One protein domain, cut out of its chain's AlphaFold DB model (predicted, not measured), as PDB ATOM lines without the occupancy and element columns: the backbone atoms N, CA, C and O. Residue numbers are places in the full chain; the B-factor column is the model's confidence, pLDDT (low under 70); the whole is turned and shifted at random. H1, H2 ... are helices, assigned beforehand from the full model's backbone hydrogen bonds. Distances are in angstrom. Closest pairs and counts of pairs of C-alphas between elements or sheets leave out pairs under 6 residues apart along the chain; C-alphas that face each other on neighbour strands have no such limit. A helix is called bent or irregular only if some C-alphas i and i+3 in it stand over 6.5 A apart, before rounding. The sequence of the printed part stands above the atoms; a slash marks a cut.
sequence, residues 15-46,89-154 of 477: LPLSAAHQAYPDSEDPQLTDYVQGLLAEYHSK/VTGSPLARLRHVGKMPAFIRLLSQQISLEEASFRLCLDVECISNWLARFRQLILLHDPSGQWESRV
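This is residues 15 to 46 and 89 to 154 of the 477 residues of an uncharacterized protein of Ralstonia solanacearum FQY_4 (UniProt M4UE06). Two helices, H1 and H2, lie side by side and run opposite ways, and the longest helix, H4, crosses over one side of this pair. Short H3 makes a corner with the first part of H4 and touches H2, while a stretch with no named element, residues 15 to 29, leads into H1 from one end of the domain, and residues 145 to 154 fold back from the end of H4. The printed part has 98 residues with four named helices, in the order H1, H2, H3, H4, and no named strand; the class is all helix, with 50 residues in the helices. It is compact, with a radius of gyration of the C-alphas of 13.4 A, yet elongated in outline, with spans of 43 by 27 by 19 A.

Residues 15 to 29 come first, their C-alphas 11 to 25 A from the mean of all C-alphas. H1, residues 30 to 43, begins with C-alpha 30 at (203.012, 179.271, 295.723) and is 19.8 A long from first to last C-alpha. After the cut comes H2, residues 100 to 109, 15.0 A long; it is irregular, with C-alphas 101 and 104 7.0 A apart. H3, residues 116 to 123, begins with C-alpha 116 at (201.949, 163.533, 307.951) and is 10.5 A long. H4, residues 127 to 144, is 25.8 A long and ends with C-alpha 144 at (188.004, 171.412, 289.787).

H1 and H2 touch at a shallow tilt of 22 degrees, opposite ways; their closest C-alphas, those of Thr 33 and Arg 108, are 5.6 A apart. H1 and H4 are close but not clearly touching and about perpendicular, at 86 degrees; their closest C-alphas, those of Val 36 and Ile 141, are 7.3 A apart. H2 touches H3 at a steep tilt of 53 degrees, opposite ways, with the C-alphas of Lys 102 and Leu 123 closest, at 7.1 A. H3 touches H4, about perpendicular at 86 degrees, with the C-alphas of Ser 120 and Val 127 closest, at 5.3 A; H4 touches H3 with residues 127 to 131 alone. H2 and H4 are near each other, with 10 pairs of C-alphas within 10 A, and H1 and H3 are apart. Every O i to N i+4 pair is within hydrogen-bond range in H1, H3 and H4; in H2, 3 of 6 are, beside 5 of 7 O i to N i+3 pairs.

The two C-alphas farthest apart, those of His 21 and Lys 46, are 44.7 A from each other. Residues 47 to 88 are not printed, and C-alphas 46 and 89 are 11.6 A apart across this cut, which lies in the link from H1 to H2. The link from H2 to H3 is short, and that from H3 to H4 is tight. The mean pLDDT of the printed part is 88.8, and residues 18 to 23 are under 70.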
ATOM      1  N   LEU A  15     215.773 166.538 299.550       76.12
ATOM      2  CA  LEU A  15     215.002 166.840 300.752       76.12
ATOM      3  C   LEU A  15     215.027 165.671 301.743       76.12
ATOM      4  O   LEU A  15     215.042 164.503 301.332       76.12
ATOM      5  N   PRO A  16     215.068 165.945 303.061       70.81
ATOM      6  CA  PRO A  16     215.071 164.897 304.071       70.81
ATOM      7  C   PRO A  16     213.766 164.098 304.028       70.81
ATOM      8  O   PRO A  16     212.685 164.664 304.017       70.81
ATOM      9  N   LEU A  17     213.871 162.766 304.068       71.19
ATOM     10  CA  LEU A  17     212.715 161.864 304.215       71.19
ATOM     11  C   LEU A  17     212.249 161.738 305.680       71.19
ATOM     12  O   LEU A  17     211.215 161.140 305.960       71.19
ATOM     13  N   SER A  18     213.055 162.241 306.622       66.06
ATOM     14  CA  SER A  18     212.792 162.254 308.062       66.06
ATOM     15  C   SER A  18     213.529 163.425 308.724       66.06
ATOM     16  O   SER A  18     214.700 163.664 308.422       66.06
ATOM     17  N   ALA A  19     212.876 164.093 309.683       56.84
ATOM     18  CA  ALA A  19     213.429 165.208 310.465       56.84
ATOM     19  C   ALA A  19     214.595 164.831 311.404       56.84
ATOM     20  O   ALA A  19     215.176 165.705 312.042       56.84
ATOM     21  N   ALA A  20     214.966 163.549 311.515       51.72
ATOM     22  CA  ALA A  20     215.979 163.094 312.472       51.72
ATOM     23  C   ALA A  20     217.374 163.733 312.280       51.72
ATOM     24  O   ALA A  20     218.164 163.785 313.224       51.72
ATOM     25  N   HIS A  21     217.696 164.204 311.069       47.44
ATOM     26  CA  HIS A  21     219.049 164.650 310.705       47.44
ATOM     27  C   HIS A  21     219.131 166.048 310.081       47.44
ATOM     28  O   HIS A  21     220.213 166.628 310.079       47.44
ATOM     29  N   GLN A  22     218.025 166.585 309.562       58.75
ATOM     30  CA  GLN A  22     217.953 167.890 308.905       58.75
ATOM     31  C   GLN A  22     216.517 168.412 309.030       58.75
ATOM     32  O   GLN A  22     215.575 167.625 308.932       58.75
ATOM     33  N   ALA A  23     216.342 169.715 309.261       65.00
ATOM     34  CA  ALA A  23     215.013 170.319 309.257       65.00
ATOM     35  C   ALA A  23     214.408 170.229 307.849       65.00
ATOM     36  O   ALA A  23     215.122 170.393 306.857       65.00
ATOM     37  N   TYR A  24     213.104 169.967 307.759       74.62
ATOM     38  CA  TYR A  24     212.405 170.036 306.481       74.62
ATOM     39  C   TYR A  24     212.389 171.491 305.999       74.62
ATOM     40  O   TYR A  24     211.846 172.340 306.715       74.62
ATOM     41  N   PRO A  25     212.963 171.799 304.824       73.31
ATOM     42  CA  PRO A  25     212.893 173.145 304.281       73.31
ATOM     43  C   PRO A  25     211.454 173.482 303.893       73.31
ATOM     44  O   PRO A  25     210.690 172.603 303.479       73.31
ATOM     45  N   ASP A  26     211.103 174.761 304.007       78.50
ATOM     46  CA  ASP A  26     209.832 175.268 303.499       78.50
ATOM     47  C   ASP A  26     209.906 175.292 301.964       78.50
ATOM     48  O   ASP A  26     210.528 176.162 301.362       78.50
ATOM     49  N   SER A  27     209.378 174.235 301.345       81.75
ATOM     50  CA  SER A  27     209.432 173.970 299.896       81.75
ATOM     51  C   SER A  27     208.057 174.144 299.253       81.75
ATOM     52  O   SER A  27     207.640 173.354 298.401       81.75
ATOM     53  N   GLU A  28     207.337 175.152 299.735       87.00
ATOM     54  CA  GLU A  28     206.026 175.546 299.243       87.00
ATOM     55  C   GLU A  28     206.065 175.858 297.737       87.00
ATOM     56  O   GLU A  28     206.972 176.530 297.250       87.00
ATOM     57  N   ASP A  29     205.070 175.356 297.002       93.56
ATOM     58  CA  ASP A  29     204.711 175.799 295.651       93.56
ATOM     59  C   ASP A  29     203.626 176.884 295.766       93.56
ATOM     60  O   ASP A  29     202.466 176.532 296.022       93.56
ATOM     61  N   PRO A  30     203.966 178.176 295.576       94.44
ATOM     62  CA  PRO A  30     203.012 179.271 295.723       94.44
ATOM     63  C   PRO A  30     201.832 179.163 294.757       94.44
ATOM     64  O   PRO A  30     200.713 179.482 295.132       94.44
ATOM     65  N   GLN A  31     202.038 178.635 293.544       96.50
ATOM     66  CA  GLN A  31     200.963 178.531 292.554       96.50
ATOM     67  C   GLN A  31     199.899 177.519 292.984       96.50
ATOM     68  O   GLN A  31     198.703 177.781 292.860       96.50
ATOM     69  N   LEU A  32     200.327 176.363 293.512       95.69
ATOM     70  CA  LEU A  32     199.394 175.386 294.073       95.69
ATOM     71  C   LEU A  32     198.693 175.965 295.307       95.69
ATOM     72  O   LEU A  32     197.489 175.766 295.467       95.69
ATOM     73  N   THR A  33     199.436 176.665 296.170       96.88
ATOM     74  CA  THR A  33     198.865 177.322 297.350       96.88
ATOM     75  C   THR A  33     197.767 178.300 296.943       96.88
ATOM     76  O   THR A  33     196.650 178.167 297.440       96.88
ATOM     77  N   ASP A  34     198.051 179.223 296.027       97.62
ATOM     78  CA  ASP A  34     197.117 180.257 295.583       97.62
ATOM     79  C   ASP A  34     195.869 179.643 294.944       97.62
ATOM     80  O   ASP A  34     194.746 180.020 295.283       97.62
ATOM     81  N   TYR A  35     196.045 178.627 294.092       97.81
ATOM     82  CA  TYR A  35     194.935 177.896 293.483       97.81
ATOM     83  C   TYR A  35     194.010 177.274 294.540       97.81
ATOM     84  O   TYR A  35     192.799 177.506 294.548       97.81
ATOM     85  N   VAL A  36     194.570 176.510 295.483       97.69
ATOM     86  CA  VAL A  36     193.774 175.811 296.504       97.69
ATOM     87  C   VAL A  36     193.195 176.786 297.536       97.69
ATOM     88  O   VAL A  36     192.088 176.565 298.033       97.69
ATOM     89  N   GLN A  37     193.897 177.876 297.854       97.44
ATOM     90  CA  GLN A  37     193.365 178.957 298.687       97.44
ATOM     91  C   GLN A  37     192.200 179.674 297.998       97.44
ATOM     92  O   GLN A  37     191.206 179.961 298.667       97.44
ATOM     93  N   GLY A  38     192.268 179.884 296.680       97.31
ATOM     94  CA  GLY A  38     191.164 180.401 295.870       97.31
ATOM     95  C   GLY A  38     189.922 179.517 295.967       97.31
ATOM     96  O   GLY A  38     188.848 180.006 296.323       97.31
ATOM     97  N   LEU A  39     190.082 178.199 295.790       96.81
ATOM     98  CA  LEU A  39     188.992 177.238 296.001       96.81
ATOM     99  C   LEU A  39     188.443 177.322 297.433       96.81
ATOM    100  O   LEU A  39     187.231 177.386 297.644       96.81
ATOM    101  N   LEU A  40     189.314 177.354 298.445       96.56
ATOM    102  CA  LEU A  40     188.882 177.457 299.840       96.56
ATOM    103  C   LEU A  40     188.056 178.731 300.086       96.56
ATOM    104  O   LEU A  40     187.028 178.655 300.767       96.56
ATOM    105  N   ALA A  41     188.492 179.865 299.531       95.56
ATOM    106  CA  ALA A  41     187.824 181.156 299.635       95.56
ATOM    107  C   ALA A  41     186.461 181.155 298.929       95.56
ATOM    108  O   ALA A  41     185.489 181.656 299.492       95.56
ATOM    109  N   GLU A  42     186.351 180.531 297.755       94.25
ATOM    110  CA  GLU A  42     185.084 180.390 297.032       94.25
ATOM    111  C   GLU A  42     184.062 179.578 297.845       94.25
ATOM    112  O   GLU A  42     182.934 180.026 298.085       94.25
ATOM    113  N   TYR A  43     184.467 178.414 298.358       94.38
ATOM    114  CA  TYR A  43     183.592 177.546 299.151       94.38
ATOM    115  C   TYR A  43     183.220 178.135 300.518       94.38
ATOM    116  O   TYR A  43     182.148 177.823 301.043       94.38
ATOM    117  N   HIS A  44     184.067 178.989 301.096       93.50
ATOM    118  CA  HIS A  44     183.792 179.687 302.359       93.50
ATOM    119  C   HIS A  44     183.320 181.135 302.168       93.50
ATOM    120  O   HIS A  44     183.198 181.881 303.143       93.50
ATOM    121  N   SER A  45     183.002 181.523 300.932       93.50
ATOM    122  CA  SER A  45     182.505 182.852 300.608       93.50
ATOM    123  C   SER A  45     181.196 183.148 301.338       93.50
ATOM    124  O   SER A  45     180.234 182.370 301.312       93.50
ATOM    125  N   LYS A  46     181.149 184.325 301.967       93.00
ATOM    126  CA  LYS A  46     179.957 184.852 302.645       93.00
ATOM    127  C   LYS A  46     179.017 185.600 301.699       93.00
ATOM    128  O   LYS A  46     177.961 186.050 302.139       93.00
ATOM    129  N   VAL A  89     179.539 174.583 300.907       93.50
ATOM    130  CA  VAL A  89     180.311 173.365 301.211       93.50
ATOM    131  C   VAL A  89     179.478 172.083 301.140       93.50
ATOM    132  O   VAL A  89     180.041 170.990 301.195       93.50
ATOM    133  N   THR A  90     178.151 172.165 301.023       91.88
ATOM    134  CA  THR A  90     177.276 170.987 300.981       91.88
ATOM    135  C   THR A  90     177.522 170.191 299.704       91.88
ATOM    136  O   THR A  90     177.560 170.753 298.618       91.88
ATOM    137  N   GLY A  91     177.701 168.873 299.828       85.56
ATOM    138  CA  GLY A  91     178.043 168.001 298.696       85.56
ATOM    139  C   GLY A  91     179.505 168.091 298.245       85.56
ATOM    140  O   GLY A  91     179.956 167.238 297.494       85.56
ATOM    141  N   SER A  92     180.277 169.058 298.751       90.69
ATOM    142  CA  SER A  92     181.692 169.206 298.405       90.69
ATOM    143  C   SER A  92     182.610 168.305 299.246       90.69
ATOM    144  O   SER A  92     182.241 167.853 300.345       90.69
ATOM    145  N   PRO A  93     183.869 168.118 298.813       91.75
ATOM    146  CA  PRO A  93     184.906 167.526 299.646       91.75
ATOM    147  C   PRO A  93     185.146 168.264 300.979       91.75
ATOM    148  O   PRO A  93     185.492 167.636 301.979       91.75
ATOM    149  N   LEU A  94     184.861 169.564 301.066       92.56
ATOM    150  CA  LEU A  94     185.045 170.350 302.294       92.56
ATOM    151  C   LEU A  94     183.927 170.156 303.333       92.56
ATOM    152  O   LEU A  94     184.054 170.600 304.476       92.56
ATOM    153  N   ALA A  95     182.842 169.457 302.981       89.75
ATOM    154  CA  ALA A  95     181.731 169.213 303.894       89.75
ATOM    155  C   ALA A  95     182.195 168.543 305.201       89.75
ATOM    156  O   ALA A  95     182.856 167.501 305.183       89.75
ATOM    157  N   ARG A  96     181.755 169.101 306.338       86.06
ATOM    158  CA  ARG A  96     181.985 168.582 307.704       86.06
ATOM    159  C   ARG A  96     183.452 168.562 308.154       86.06
ATOM    160  O   ARG A  96     183.753 167.952 309.180       86.06
ATOM    161  N   LEU A  97     184.357 169.221 307.430       89.75
ATOM    162  CA  LEU A  97     185.708 169.450 307.930       89.75
ATOM    163  C   LEU A  97     185.678 170.492 309.058       89.75
ATOM    164  O   LEU A  97     184.982 171.501 308.976       89.75
ATOM    165  N   ARG A  98     186.402 170.207 310.144       87.06
ATOM    166  CA  ARG A  98     186.535 171.092 311.315       87.06
ATOM    167  C   ARG A  98     187.773 171.984 311.162       87.06
ATOM    168  O   ARG A  98     188.474 171.876 310.169       87.06
ATOM    169  N   HIS A  99     188.036 172.857 312.136       89.12
ATOM    170  CA  HIS A  99     189.232 173.719 312.217       89.12
ATOM    171  C   HIS A  99     189.551 174.531 310.949       89.12
ATOM    172  O   HIS A  99     190.716 174.672 310.583       89.12
ATOM    173  N   VAL A 100     188.529 175.118 310.317       90.12
ATOM    174  CA  VAL A 100     188.665 175.916 309.081       90.12
ATOM    175  C   VAL A 100     189.771 176.978 309.176       90.12
ATOM    176  O   VAL A 100     190.532 177.152 308.233       90.12
ATOM    177  N   GLY A 101     189.947 177.617 310.339       91.75
ATOM    178  CA  GLY A 101     191.004 178.617 310.553       91.75
ATOM    179  C   GLY A 101     192.444 178.104 310.387       91.75
ATOM    180  O   GLY A 101     193.336 178.902 310.132       91.75
ATOM    181  N   LYS A 102     192.688 176.788 310.484       95.00
ATOM    182  CA  LYS A 102     194.009 176.176 310.244       95.00
ATOM    183  C   LYS A 102     194.204 175.713 308.793       95.00
ATOM    184  O   LYS A 102     195.314 175.336 308.423       95.00
ATOM    185  N   MET A 103     193.155 175.732 307.964       95.75
ATOM    186  CA  MET A 103     193.227 175.273 306.573       95.75
ATOM    187  C   MET A 103     194.208 176.081 305.712       95.75
ATOM    188  O   MET A 103     194.940 175.438 304.966       95.75
ATOM    189  N   PRO A 104     194.324 177.424 305.824       96.44
ATOM    190  CA  PRO A 104     195.326 178.168 305.057       96.44
ATOM    191  C   PRO A 104     196.751 177.675 305.319       96.44
ATOM    192  O   PRO A 104     197.495 177.422 304.379       96.44
ATOM    193  N   ALA A 105     197.105 177.439 306.588       95.12
ATOM    194  CA  ALA A 105     198.410 176.891 306.955       95.12
ATOM    195  C   ALA A 105     198.601 175.454 306.439       95.12
ATOM    196  O   ALA A 105     199.685 175.112 305.982       95.12
ATOM    197  N   PHE A 106     197.553 174.626 306.459       96.75
ATOM    198  CA  PHE A 106     197.594 173.286 305.871       96.75
ATOM    199  C   PHE A 106     197.807 173.299 304.354       96.75
ATOM    200  O   PHE A 106     198.578 172.486 303.849       96.75
ATOM    201  N   ILE A 107     197.166 174.220 303.628       97.44
ATOM    202  CA  ILE A 107     197.293 174.324 302.168       97.44
ATOM    203  C   ILE A 107     198.754 174.553 301.764       97.44
ATOM    204  O   ILE A 107     199.243 173.867 300.869       97.44
ATOM    205  N   ARG A 108     199.483 175.405 302.498       95.94
ATOM    206  CA  ARG A 108     200.923 175.657 302.282       95.94
ATOM    207  C   ARG A 108     201.793 174.400 302.414       95.94
ATOM    208  O   ARG A 108     202.889 174.331 301.861       95.94
ATOM    209  N   LEU A 109     201.317 173.388 303.146       95.62
ATOM    210  CA  LEU A 109     202.020 172.116 303.331       95.62
ATOM    211  C   LEU A 109     201.742 171.108 302.209       95.62
ATOM    212  O   LEU A 109     202.503 170.152 302.081       95.62
ATOM    213  N   LEU A 110     200.685 171.284 301.402       95.56
ATOM    214  CA  LEU A 110     200.256 170.296 300.397       95.56
ATOM    215  C   LEU A 110     201.361 169.959 299.395       95.56
ATOM    216  O   LEU A 110     201.547 168.789 299.060       95.56
ATOM    217  N   SER A 111     202.104 170.966 298.939       94.00
ATOM    218  CA  SER A 111     203.210 170.817 297.989       94.00
ATOM    219  C   SER A 111     204.501 170.300 298.628       94.00
ATOM    220  O   SER A 111     205.399 169.886 297.901       94.00
ATOM    221  N   GLN A 112     204.619 170.285 299.957       92.31
ATOM    222  CA  GLN A 112     205.873 169.957 300.635       92.31
ATOM    223  C   GLN A 112     206.087 168.442 300.748       92.31
ATOM    224  O   GLN A 112     205.153 167.671 300.967       92.31
ATOM    225  N   GLN A 113     207.345 168.001 300.663       89.81
ATOM    226  CA  GLN A 113     207.735 166.594 300.857       89.81
ATOM    227  C   GLN A 113     208.030 166.299 302.331       89.81
ATOM    228  O   GLN A 113     209.143 165.931 302.703       89.81
ATOM    229  N   ILE A 114     207.028 166.506 303.179       89.50
ATOM    230  CA  ILE A 114     207.102 166.233 304.618       89.50
ATOM    231  C   ILE A 114     206.175 165.077 304.986       89.50
ATOM    232  O   ILE A 114     205.240 164.754 304.251       89.50
ATOM    233  N   SER A 115     206.422 164.439 306.128       88.62
ATOM    234  CA  SER A 115     205.546 163.377 306.617       88.62
ATOM    235  C   SER A 115     204.239 163.939 307.197       88.62
ATOM    236  O   SER A 115     204.153 165.120 307.547       88.62
ATOM    237  N   LEU A 116     203.203 163.100 307.321       90.19
ATOM    238  CA  LEU A 116     201.949 163.533 307.951       90.19
ATOM    239  C   LEU A 116     202.135 163.852 309.437       90.19
ATOM    240  O   LEU A 116     201.441 164.713 309.967       90.19
ATOM    241  N   GLU A 117     203.077 163.180 310.095       87.75
ATOM    242  CA  GLU A 117     203.451 163.420 311.488       87.75
ATOM    243  C   GLU A 117     204.084 164.807 311.661       87.75
ATOM    244  O   GLU A 117     203.747 165.523 312.599       87.75
ATOM    245  N   GLU A 118     204.934 165.229 310.720       87.62
ATOM    246  CA  GLU A 118     205.495 166.585 310.716       87.62
ATOM    247  C   GLU A 118     204.400 167.641 310.505       87.62
ATOM    248  O   GLU A 118     204.346 168.640 311.220       87.62
ATOM    249  N   ALA A 119     203.488 167.426 309.552       90.44
ATOM    250  CA  ALA A 119     202.371 168.347 309.333       90.44
ATOM    251  C   ALA A 119     201.420 168.414 310.541       90.44
ATOM    252  O   ALA A 119     200.952 169.494 310.906       90.44
ATOM    253  N   SER A 120     201.174 167.273 311.190       89.50
ATOM    254  CA  SER A 120     200.430 167.165 312.449       89.50
ATOM    255  C   SER A 120     201.087 167.986 313.558       89.50
ATOM    256  O   SER A 120     200.402 168.779 314.209       89.50
ATOM    257  N   PHE A 121     202.410 167.873 313.711       86.56
ATOM    258  CA  PHE A 121     203.186 168.657 314.667       86.56
ATOM    259  C   PHE A 121     203.084 170.165 314.391       86.56
ATOM    260  O   PHE A 121     202.738 170.926 315.291       86.56
ATOM    261  N   ARG A 122     203.295 170.604 313.141       88.31
ATOM    262  CA  ARG A 122     203.236 172.030 312.757       88.31
ATOM    263  C   ARG A 122     201.867 172.669 312.977       88.31
ATOM    264  O   ARG A 122     201.786 173.851 313.298       88.31
ATOM    265  N   LEU A 123     200.791 171.911 312.768       89.88
ATOM    266  CA  LEU A 123     199.420 172.421 312.860       89.88
ATOM    267  C   LEU A 123     198.764 172.158 314.220       89.88
ATOM    268  O   LEU A 123     197.642 172.627 314.446       89.88
ATOM    269  N   CYS A 124     199.420 171.419 315.120       87.06
ATOM    270  CA  CYS A 124     198.843 170.923 316.372       87.06
ATOM    271  C   CYS A 124     197.465 170.277 316.133       87.06
ATOM    272  O   CYS A 124     196.450 170.708 316.691       87.06
ATOM    273  N   LEU A 125     197.416 169.321 315.204       90.44
ATOM    274  CA  LEU A 125     196.239 168.515 314.859       90.44
ATOM    275  C   LEU A 125     196.641 167.046 314.852       90.44
ATOM    276  O   LEU A 125     197.795 166.736 314.583       90.44
ATOM    277  N   ASP A 126     195.713 166.135 315.110       87.25
ATOM    278  CA  ASP A 126     195.995 164.706 315.036       87.25
ATOM    279  C   ASP A 126     196.294 164.254 313.591       87.25
ATOM    280  O   ASP A 126     195.791 164.812 312.610       87.25
ATOM    281  N   VAL A 127     197.138 163.227 313.452       86.50
ATOM    282  CA  VAL A 127     197.570 162.698 312.146       86.50
ATOM    283  C   VAL A 127     196.382 162.192 311.319       86.50
ATOM    284  O   VAL A 127     196.405 162.281 310.091       86.50
ATOM    285  N   GLU A 128     195.320 161.698 311.961       85.31
ATOM    286  CA  GLU A 128     194.126 161.210 311.265       85.31
ATOM    287  C   GLU A 128     193.329 162.353 310.634       85.31
ATOM    288  O   GLU A 128     192.885 162.240 309.490       85.31
ATOM    289  N   CYS A 129     193.214 163.483 311.328       88.12
ATOM    290  CA  CYS A 129     192.628 164.718 310.837       88.12
ATOM    291  C   CYS A 129     193.417 165.257 309.641       88.12
ATOM    292  O   CYS A 129     192.811 165.538 308.606       88.12
ATOM    293  N   ILE A 130     194.752 165.305 309.728       92.00
ATOM    294  CA  ILE A 130     195.622 165.709 308.610       92.00
ATOM    295  C   ILE A 130     195.472 164.761 307.414       92.00
ATOM    296  O   ILE A 130     195.303 165.215 306.283       92.00
ATOM    297  N   SER A 131     195.485 163.447 307.648       89.31
ATOM    298  CA  SER A 131     195.297 162.428 306.605       89.31
ATOM    299  C   SER A 131     193.938 162.572 305.913       89.31
ATOM    300  O   SER A 131     193.824 162.543 304.684       89.31
ATOM    301  N   ASN A 132     192.893 162.817 306.704       88.25
ATOM    302  CA  ASN A 132     191.555 163.085 306.211       88.25
ATOM    303  C   ASN A 132     191.486 164.388 305.400       88.25
ATOM    304  O   ASN A 132     190.878 164.404 304.330       88.25
ATOM    305  N   TRP A 133     192.107 165.470 305.872       93.62
ATOM    306  CA  TRP A 133     192.185 166.725 305.125       93.62
ATOM    307  C   TRP A 133     192.891 166.517 303.796       93.62
ATOM    308  O   TRP A 133     192.329 166.873 302.766       93.62
ATOM    309  N   LEU A 134     194.047 165.855 303.789       94.38
ATOM    310  CA  LEU A 134     194.789 165.559 302.567       94.38
ATOM    311  C   LEU A 134     193.919 164.838 301.533       94.38
ATOM    312  O   LEU A 134     193.864 165.258 300.379       94.38
ATOM    313  N   ALA A 135     193.178 163.806 301.943       90.94
ATOM    314  CA  ALA A 135     192.288 163.090 301.036       90.94
ATOM    315  C   ALA A 135     191.163 163.979 300.475       90.94
ATOM    316  O   ALA A 135     190.847 163.904 299.288       90.94
ATOM    317  N   ARG A 136     190.560 164.838 301.307       91.81
ATOM    318  CA  ARG A 136     189.447 165.712 300.903       91.81
ATOM    319  C   ARG A 136     189.906 166.892 300.049       91.81
ATOM    320  O   ARG A 136     189.228 167.224 299.085       91.81
ATOM    321  N   PHE A 137     191.064 167.474 300.335       95.31
ATOM    322  CA  PHE A 137     191.651 168.517 299.494       95.31
ATOM    323  C   PHE A 137     192.112 167.963 298.143       95.31
ATOM    324  O   PHE A 137     191.863 168.597 297.128       95.31
ATOM    325  N   ARG A 138     192.676 166.748 298.078       93.56
ATOM    326  CA  ARG A 138     192.990 166.105 296.787       93.56
ATOM    327  C   ARG A 138     191.738 165.808 295.953       93.56
ATOM    328  O   ARG A 138     191.745 166.051 294.755       93.56
ATOM    329  N   GLN A 139     190.643 165.362 296.580       91.75
ATOM    330  CA  GLN A 139     189.339 165.238 295.903       91.75
ATOM    331  C   GLN A 139     188.816 166.582 295.398       91.75
ATOM    332  O   GLN A 139     188.254 166.641 294.313       91.75
ATOM    333  N   LEU A 140     188.980 167.647 296.187       94.50
ATOM    334  CA  LEU A 140     188.582 168.994 295.789       94.50
ATOM    335  C   LEU A 140     189.369 169.457 294.563       94.50
ATOM    336  O   LEU A 140     188.771 169.959 293.621       94.50
ATOM    337  N   ILE A 141     190.684 169.244 294.567       95.31
ATOM    338  CA  ILE A 141     191.552 169.579 293.439       95.31
ATOM    339  C   ILE A 141     191.103 168.823 292.187       95.31
ATOM    340  O   ILE A 141     190.863 169.466 291.179       95.31
ATOM    341  N   LEU A 142     190.907 167.503 292.262       92.19
ATOM    342  CA  LEU A 142     190.472 166.690 291.114       92.19
ATOM    343  C   LEU A 142     189.062 167.028 290.615       92.19
ATOM    344  O   LEU A 142     188.763 166.836 289.442       92.19
ATOM    345  N   LEU A 143     188.186 167.514 291.498       92.00
ATOM    346  CA  LEU A 143     186.851 167.969 291.115       92.00
ATOM    347  C   LEU A 143     186.908 169.225 290.232       92.00
ATOM    348  O   LEU A 143     186.097 169.351 289.321       92.00
ATOM    349  N   HIS A 144     187.842 170.141 290.513       93.81
ATOM    350  CA  HIS A 144     188.004 171.412 289.787       93.81
ATOM    351  C   HIS A 144     189.052 171.352 288.668       93.81
ATOM    352  O   HIS A 144     188.986 172.123 287.720       93.81
ATOM    353  N   ASP A 145     189.981 170.403 288.750       93.31
ATOM    354  CA  ASP A 145     190.990 170.096 287.740       93.31
ATOM    355  C   ASP A 145     191.043 168.576 287.482       93.31
ATOM    356  O   ASP A 145     191.910 167.873 288.021       93.31
ATOM    357  N   PRO A 146     190.128 168.042 286.646       89.62
ATOM    358  CA  PRO A 146     190.127 166.629 286.272       89.62
ATOM    359  C   PRO A 146     191.383 166.193 285.510       89.62
ATOM    360  O   PRO A 146     191.652 164.997 285.432       89.62
ATOM    361  N   SER A 147     192.158 167.141 284.963       88.25
ATOM    362  CA  SER A 147     193.414 166.839 284.269       88.25
ATOM    363  C   SER A 147     194.497 166.313 285.217       88.25
ATOM    364  O   SER A 147     195.453 165.696 284.764       88.25
ATOM    365  N   GLY A 148     194.366 166.548 286.530       87.81
ATOM    366  CA  GLY A 148     195.317 166.083 287.541       87.81
ATOM    367  C   GLY A 148     196.625 166.880 287.597       87.81
ATOM    368  O   GLY A 148     197.515 166.534 288.378       87.81
ATOM    369  N   GLN A 149     196.750 167.966 286.828       90.06
ATOM    370  CA  GLN A 149     197.942 168.814 286.801       90.06
ATOM    371  C   GLN A 149     198.256 169.385 288.188       90.06
ATOM    372  O   GLN A 149     199.390 169.264 288.656       90.06
ATOM    373  N   TRP A 150     197.262 169.927 288.897       93.31
ATOM    374  CA  TRP A 150     197.446 170.424 290.267       93.31
ATOM    375  C   TRP A 150     197.631 169.300 291.286       93.31
ATOM    376  O   TRP A 150     198.422 169.422 292.224       93.31
ATOM    377  N   GLU A 151     196.929 168.182 291.100       92.06
ATOM    378  CA  GLU A 151     196.999 167.031 292.001       92.06
ATOM    379  C   GLU A 151     198.415 166.433 292.026       92.06
ATOM    380  O   GLU A 151     198.945 166.141 293.105       92.06
ATOM    381  N   SER A 152     199.068 166.355 290.862       89.81
ATOM    382  CA  SER A 152     200.437 165.850 290.714       89.81
ATOM    383  C   SER A 152     201.484 166.655 291.497       89.81
ATOM    384  O   SER A 152     202.548 166.125 291.820       89.81
ATOM    385  N   ARG A 153     201.190 167.914 291.855       92.25
ATOM    386  CA  ARG A 153     202.091 168.797 292.618       92.25
ATOM    387  C   ARG A 153     201.978 168.632 294.132       92.25
ATOM    388  O   ARG A 153     202.884 169.042 294.865       92.25
ATOM    389  N   VAL A 154     200.898 168.013 294.613       92.88
ATOM    390  CA  VAL A 154     200.748 167.642 296.026       92.88
ATOM    391  C   VAL A 154     201.847 166.627 296.358       92.88
ATOM    392  O   VAL A 154     202.133 165.741 295.571       92.88
TER     393      VAL A 154